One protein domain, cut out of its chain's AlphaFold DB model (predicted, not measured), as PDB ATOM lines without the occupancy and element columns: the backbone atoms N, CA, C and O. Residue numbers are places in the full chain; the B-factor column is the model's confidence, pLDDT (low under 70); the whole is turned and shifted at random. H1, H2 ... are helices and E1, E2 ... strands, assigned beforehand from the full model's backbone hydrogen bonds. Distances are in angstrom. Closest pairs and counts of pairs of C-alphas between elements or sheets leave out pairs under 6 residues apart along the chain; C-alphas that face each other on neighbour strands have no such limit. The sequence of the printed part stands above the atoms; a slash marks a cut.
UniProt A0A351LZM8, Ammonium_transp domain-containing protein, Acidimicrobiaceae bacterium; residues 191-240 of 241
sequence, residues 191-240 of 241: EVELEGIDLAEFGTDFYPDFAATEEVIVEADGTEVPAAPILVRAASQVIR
ATOM      1  N   GLU A 191     104.625 193.461 203.499       86.81
ATOM      2  CA  GLU A 191     104.317 194.847 203.843       86.81
ATOM      3  C   GLU A 191     105.013 195.295 205.138       86.81
ATOM      4  O   GLU A 191     105.569 196.388 205.174       86.81
ATOM      5  N   VAL A 192     105.066 194.419 206.149       89.31
ATOM      6  CA  VAL A 192     105.764 194.661 207.422       89.31
ATOM      7  C   VAL A 192     107.279 194.630 207.228       89.31
ATOM      8  O   VAL A 192     108.001 195.402 207.846       89.31
ATOM      9  N   GLU A 193     107.771 193.747 206.362       87.56
ATOM     10  CA  GLU A 193     109.197 193.665 206.043       87.56
ATOM     11  C   GLU A 193     109.713 194.951 205.380       87.56
ATOM     12  O   GLU A 193     110.783 195.429 205.739       87.56
ATOM     13  N   LEU A 194     108.930 195.532 204.462       85.25
ATOM     14  CA  LEU A 194     109.268 196.780 203.770       85.25
ATOM     15  C   LEU A 194     109.140 198.017 204.668       85.25
ATOM     16  O   LEU A 194     109.894 198.970 204.495       85.25
ATOM     17  N   GLU A 195     108.172 198.025 205.589       85.88
ATOM     18  CA  GLU A 195     108.001 199.108 206.566       85.88
ATOM     19  C   GLU A 195     109.075 199.061 207.664       85.88
ATOM     20  O   GLU A 195     109.503 200.102 208.157       85.88
ATOM     21  N   GLY A 196     109.544 197.862 208.016       87.19
ATOM     22  CA  GLY A 196     110.439 197.614 209.138       87.19
ATOM     23  C   GLY A 196     109.669 197.151 210.376       87.19
ATOM     24  O   GLY A 196     108.670 197.749 210.785       87.19
ATOM     25  N   ILE A 197     110.152 196.074 211.005       90.25
ATOM     26  CA  ILE A 197     109.448 195.426 212.124       90.25
ATOM     27  C   ILE A 197     109.290 196.346 213.344       90.25
ATOM     28  O   ILE A 197     108.279 196.265 214.034       90.25
ATOM     29  N   ASP A 198     110.234 197.264 213.563       90.06
ATOM     30  CA  ASP A 198     110.198 198.208 214.684       90.06
ATOM     31  C   ASP A 198     108.977 199.138 214.607       90.06
ATOM     32  O   ASP A 198     108.240 199.297 215.584       90.06
ATOM     33  N   LEU A 199     108.708 199.698 213.422       88.00
ATOM     34  CA  LEU A 199     107.544 200.551 213.179       88.00
ATOM     35  C   LEU A 199     106.239 199.760 213.281       88.00
ATOM     36  O   LEU A 199     105.296 200.221 213.926       88.00
ATOM     37  N   ALA A 200     106.198 198.559 212.706       88.75
ATOM     38  CA  ALA A 200     105.000 197.728 212.714       88.75
ATOM     39  C   ALA A 200     104.628 197.210 214.118       88.75
ATOM     40  O   ALA A 200     103.444 197.118 214.444       88.75
ATOM     41  N   GLU A 201     105.613 196.863 214.953       88.62
ATOM     42  CA  GLU A 201     105.380 196.282 216.282       88.62
ATOM     43  C   GLU A 201     105.266 197.345 217.384       88.62
ATOM     44  O   GLU A 201     104.422 197.226 218.276       88.62
ATOM     45  N   PHE A 202     106.069 198.411 217.317       91.50
ATOM     46  CA  PHE A 202     106.173 199.406 218.391       91.50
ATOM     47  C   PHE A 202     105.651 200.794 218.006       91.50
ATOM     48  O   PHE A 202     105.546 201.662 218.875       91.50
ATOM     49  N   GLY A 203     105.300 201.025 216.737       89.88
ATOM     50  CA  GLY A 203     104.783 202.309 216.251       89.88
ATOM     51  C   GLY A 203     105.801 203.450 216.306       89.88
ATOM     52  O   GLY A 203     105.422 204.616 216.195       89.88
ATOM     53  N   THR A 204     107.077 203.134 216.523       88.19
ATOM     54  CA  THR A 204     108.165 204.102 216.627       88.19
ATOM     55  C   THR A 204     109.410 203.548 215.962       88.19
ATOM     56  O   THR A 204     109.728 202.372 216.098       88.19
ATOM     57  N   ASP A 205     110.134 204.427 215.285       84.62
ATOM     58  CA  ASP A 205     111.499 204.146 214.870       84.62
ATOM     59  C   ASP A 205     112.412 204.356 216.088       84.62
ATOM     60  O   ASP A 205     112.365 205.413 216.727       84.62
ATOM     61  N   PHE A 206     113.194 203.341 216.459       85.31
ATOM     62  CA  PHE A 206     114.166 203.440 217.555       85.31
ATOM     63  C   PHE A 206     115.472 204.115 217.123       85.31
ATOM     64  O   PHE A 206     116.286 204.481 217.976       85.31
ATOM     65  N   TYR A 207     115.661 204.304 215.818       84.56
ATOM     66  CA  TYR A 207     116.862 204.845 215.202       84.56
ATOM     67  C   TYR A 207     116.552 205.981 214.205       84.56
ATOM     68  O   TYR A 207     117.148 206.010 213.128       84.56
ATOM     69  N   PRO A 208     115.724 206.985 214.570       81.12
ATOM     70  CA  PRO A 208     115.248 208.018 213.641       81.12
ATOM     71  C   PRO A 208     116.360 208.947 213.124       81.12
ATOM     72  O   PRO A 208     116.176 209.668 212.145       81.12
ATOM     73  N   ASP A 209     117.514 208.953 213.795       83.69
ATOM     74  CA  ASP A 209     118.692 209.727 213.404       83.69
ATOM     75  C   ASP A 209     119.474 209.078 212.245       83.69
ATOM     76  O   ASP A 209     120.343 209.718 211.646       83.69
ATOM     77  N   PHE A 210     119.191 207.813 211.922       78.31
ATOM     78  CA  PHE A 210     119.756 207.129 210.765       78.31
ATOM     79  C   PHE A 210     118.811 207.301 209.577       78.31
ATOM     80  O   PHE A 210     117.618 207.029 209.665       78.31
ATOM     81  N   ALA A 211     119.338 207.767 208.443       67.81
ATOM     82  CA  ALA A 211     118.531 207.876 207.237       67.81
ATOM     83  C   ALA A 211     118.046 206.482 206.816       67.81
ATOM     84  O   ALA A 211     118.866 205.583 206.615       67.81
ATOM     85  N   ALA A 212     116.733 206.323 206.637       68.12
ATOM     86  CA  ALA A 212     116.186 205.163 205.951       68.12
ATOM     87  C   ALA A 212     116.799 205.118 204.545       68.12
ATOM     88  O   ALA A 212     116.605 206.025 203.733       68.12
ATOM     89  N   THR A 213     117.609 204.095 204.289       69.25
ATOM     90  CA  THR A 213     118.161 203.847 202.957       69.25
ATOM     91  C   THR A 213     117.191 202.943 202.221       69.25
ATOM     92  O   THR A 213     116.747 201.940 202.776       69.25
ATOM     93  N   GLU A 214     116.816 203.316 200.996       72.69
ATOM     94  CA  GLU A 214     116.048 202.407 200.152       72.69
ATOM     95  C   GLU A 214     116.896 201.163 199.894       72.69
ATOM     96  O   GLU A 214     118.022 201.252 199.397       72.69
ATOM     97  N   GLU A 215     116.355 200.002 200.252       78.06
ATOM     98  CA  GLU A 215     116.997 198.734 199.955       78.06
ATOM     99  C   GLU A 215     117.080 198.564 198.432       78.06
ATOM    100  O   GLU A 215     116.099 198.771 197.707       78.06
ATOM    101  N   VAL A 216     118.261 198.202 197.940       83.06
ATOM    102  CA  VAL A 216     118.548 198.023 196.514       83.06
ATOM    103  C   VAL A 216     118.955 196.587 196.237       83.06
ATOM    104  O   VAL A 216     119.737 195.981 196.966       83.06
ATOM    105  N   ILE A 217     118.437 196.044 195.142       81.31
ATOM    106  CA  ILE A 217     118.863 194.759 194.599       81.31
ATOM    107  C   ILE A 217     119.896 195.038 193.518       81.31
ATOM    108  O   ILE A 217     119.657 195.828 192.606       81.31
ATOM    109  N   VAL A 218     121.032 194.351 193.609       79.69
ATOM    110  CA  VAL A 218     122.028 194.320 192.538       79.69
ATOM    111  C   VAL A 218     121.639 193.213 191.561       79.69
ATOM    112  O   VAL A 218     121.696 192.024 191.895       79.69
ATOM    113  N   GLU A 219     121.217 193.584 190.355       81.19
ATOM    114  CA  GLU A 219     120.898 192.621 189.305       81.19
ATOM    115  C   GLU A 219     122.155 191.885 188.806       81.19
ATOM    116  O   GLU A 219     123.299 192.214 189.123       81.19
ATOM    117  N   ALA A 220     121.956 190.829 188.012       76.75
ATOM    118  CA  ALA A 220     123.056 189.995 187.519       76.75
ATOM    119  C   ALA A 220     124.065 190.757 186.633       76.75
ATOM    120  O   ALA A 220     125.198 190.300 186.485       76.75
ATOM    121  N   ASP A 221     123.657 191.887 186.054       85.06
ATOM    122  CA  ASP A 221     124.494 192.785 185.255       85.06
ATOM    123  C   ASP A 221     125.192 193.879 186.088       85.06
ATOM    124  O   ASP A 221     125.981 194.653 185.544       85.06
ATOM    125  N   GLY A 222     124.958 193.907 187.404       78.50
ATOM    126  CA  GLY A 222     125.529 194.876 188.333       78.50
ATOM    127  C   GLY A 222     124.728 196.169 188.482       78.50
ATOM    128  O   GLY A 222     125.214 197.081 189.147       78.50
ATOM    129  N   THR A 223     123.540 196.281 187.880       88.75
ATOM    130  CA  THR A 223     122.666 197.444 188.081       88.75
ATOM    131  C   THR A 223     121.990 197.406 189.451       88.75
ATOM    132  O   THR A 223     121.564 196.351 189.914       88.75
ATOM    133  N   GLU A 224     121.902 198.562 190.109       87.06
ATOM    134  CA  GLU A 224     121.185 198.730 191.375       87.06
ATOM    135  C   GLU A 224     119.773 199.243 191.096       87.06
ATOM    136  O   GLU A 224     119.584 200.285 190.465       87.06
ATOM    137  N   VAL A 225     118.775 198.498 191.561       88.81
ATOM    138  CA  VAL A 225     117.355 198.815 191.392       88.81
ATOM    139  C   VAL A 225     116.645 198.755 192.743       88.81
ATOM    140  O   VAL A 225     117.019 197.925 193.575       88.81
ATOM    141  N   PRO A 226     115.613 199.583 192.992       87.88
ATOM    142  CA  PRO A 226     114.864 199.523 194.244       87.88
ATOM    143  C   PRO A 226     114.325 198.112 194.501       87.88
ATOM    144  O   PRO A 226     113.724 197.495 193.616       87.88
ATOM    145  N   ALA A 227     114.525 197.598 195.713       85.06
ATOM    146  CA  ALA A 227     114.150 196.239 196.079       85.06
ATOM    147  C   ALA A 227     112.629 196.066 196.148       85.06
ATOM    148  O   ALA A 227     112.092 195.060 195.676       85.06
ATOM    149  N   ALA A 228     111.913 197.065 196.676       84.81
ATOM    150  CA  ALA A 228     110.491 196.950 196.995       84.81
ATOM    151  C   ALA A 228     109.610 196.479 195.813       84.81
ATOM    152  O   ALA A 228     108.887 195.493 195.977       84.81
ATOM    153  N   PRO A 229     109.683 197.061 194.594       84.38
ATOM    154  CA  PRO A 229     108.885 196.589 193.457       84.38
ATOM    155  C   PRO A 229     109.171 195.131 193.067       84.38
ATOM    156  O   PRO A 229     108.267 194.400 192.650       84.38
ATOM    157  N   ILE A 230     110.427 194.699 193.199       83.25
ATOM    158  CA  ILE A 230     110.870 193.346 192.852       83.25
ATOM    159  C   ILE A 230     110.377 192.350 193.899       83.25
ATOM    160  O   ILE A 230     109.811 191.317 193.534       83.25
ATOM    161  N   LEU A 231     110.533 192.677 195.183       82.62
ATOM    162  CA  LEU A 231     110.085 191.840 196.295       82.62
ATOM    163  C   LEU A 231     108.563 191.657 196.279       82.62
ATOM    164  O   LEU A 231     108.083 190.528 196.385       82.62
ATOM    165  N   VAL A 232     107.802 192.728 196.024       82.94
ATOM    166  CA  VAL A 232     106.335 192.665 195.871       82.94
ATOM    167  C   VAL A 232     105.940 191.757 194.713       82.94
ATOM    168  O   VAL A 232     105.066 190.891 194.857       82.94
ATOM    169  N   ARG A 233     106.614 191.884 193.564       81.75
ATOM    170  CA  ARG A 233     106.368 191.013 192.412       81.75
ATOM    171  C   ARG A 233     106.688 189.553 192.735       81.75
ATOM    172  O   ARG A 233     105.867 188.688 192.428       81.75
ATOM    173  N   ALA A 234     107.821 189.272 193.374       78.44
ATOM    174  CA  ALA A 234     108.234 187.920 193.743       78.44
ATOM    175  C   ALA A 234     107.268 187.274 194.751       78.44
ATOM    176  O   ALA A 234     106.813 186.150 194.535       78.44
ATOM    177  N   ALA A 235     106.870 187.994 195.804       74.31
ATOM    178  CA  ALA A 235     105.907 187.498 196.786       74.31
ATOM    179  C   ALA A 235     104.549 187.173 196.144       74.31
ATOM    180  O   ALA A 235     103.974 186.114 196.402       74.31
ATOM    181  N   SER A 236     104.074 188.022 195.226       72.19
ATOM    182  CA  SER A 236     102.814 187.788 194.508       72.19
ATOM    183  C   SER A 236     102.825 186.517 193.640       72.19
ATOM    184  O   SER A 236     101.773 185.913 193.418       72.19
ATOM    185  N   GLN A 237     104.003 186.088 193.170       71.50
ATOM    186  CA  GLN A 237     104.185 184.851 192.405       71.50
ATOM    187  C   GLN A 237     104.218 183.611 193.305       71.50
ATOM    188  O   GLN A 237     103.691 182.574 192.914       71.50
ATOM    189  N   VAL A 238     104.782 183.719 194.512       61.56
ATOM    190  CA  VAL A 238     104.858 182.613 195.484       61.56
ATOM    191  C   VAL A 238     103.506 182.349 196.155       61.56
ATOM    192  O   VAL A 238     103.163 181.197 196.385       61.56
ATOM    193  N   ILE A 239     102.706 183.387 196.423       53.69
ATOM    194  CA  ILE A 239     101.377 183.258 197.058       53.69
ATOM    195  C   ILE A 239     100.335 182.624 196.110       53.69
ATOM    196  O   ILE A 239      99.310 182.115 196.556       53.69
ATOM    197  N   ARG A 240     100.587 182.631 194.793       44.22
ATOM    198  CA  ARG A 240      99.697 182.048 193.769       44.22
ATOM    199  C   ARG A 240     100.099 180.636 193.308       44.22
ATOM    200  O   ARG A 240      99.429 180.112 192.418       44.22
TER     201      ARG A 240
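Overview. This is residues 191 to 240 of the 241 residues of the protein "Ammonium_transp domain-containing protein" of Acidimicrobiaceae bacterium (UniProt A0A351LZM8). The printed part is a loose, flat, open loop of chain: two short helices, H1 and H2, lie at one side, a long bare link swings out from H2, and a small two-strand hairpin, E1 and E2, leads straight into the longest helix, H3. The loop comes back on itself where H1 is near the beginning of H3, while the far part of H3, residues 233 to 238, sticks out with the two residues after it. There are 50 residues printed, with three named helices and two named strands in the order H1, H2, E1, E2, H3; the sheet has the order E1 - E2, antiparallel, and the class is mixed, helices and strands. The whole is loose, with a radius of gyration of the C-alphas of 13.5 A, and the C-alphas span 35 by 29 by 10 A.

Arrangement. The printed part begins with H1, residues 191 to 195, and after a tight link of one residue comes H2, residues 197 to 202. These two are close but not clearly touching; their closest C-alphas, those of Val 192 and Ala 200, are 6.2 A apart. A long link of 13 residues follows, and then come E1, residues 216 to 218, and E2, residues 224 to 226, a hairpin with a tight link of five residues. The two strands are antiparallel neighbours, with 144 degrees between their directions. The C-alphas of 217 and 225 face each other at 5.4 A. N 217 and O 225 are 2.8 A apart and N 225 and O 217 are 3.0 A apart, both within hydrogen-bond range. H3, residues 227 to 238, follows E2 by a tight link with no residue between them. The closest C-alphas of E1 and H3, those of Val 216 and Ala 227, are 4.8 A apart. H1 and H3 are close but not clearly touching, with the C-alphas of Leu 194 and Ala 228 the closest at 6.9 A. H2 and H3 are apart, and H1 is apart from both E1 and E2. In H1, H2 and H3 every O i to N i+4 pair is within hydrogen-bond range.

Along the chain. H1 runs from Glu 191, with its C-alpha at (104.317, 194.847, 203.843), to Glu 195 and is 6.3 A long from first to last C-alpha. H2 runs from Ile 197 to Phe 202, 8.1 A. E1 begins at Val 216, with its C-alpha at (118.548, 198.023, 196.514), and ends at Val 218, 6.5 A on. E2 goes from Glu 224 to Pro 226, 7.0 A. H3 goes from Ala 227 to Val 238, 16.5 A, and its last C-alpha is at (104.858, 182.613, 195.484).

Size, cuts and confidence. The two C-alphas farthest apart are those of Asp 209, in the long link, and Arg 240, the last printed residue, at 38.9 A. The first and last printed C-alphas, those of Glu 191 and Arg 240, are 16.9 A apart. The printed part has no cut. The link from H2 to E1, residues 203 to 215, is long and holds no named element; the other links are tight. Residues 208 to 213 stand free, and so do residues 233 to 240, of which 233 to 238 belong to H3. The mean pLDDT of the printed part is 81.0, and confidence is low, under 70, in residues 211 to 213 and 238 to 240 of this predicted model.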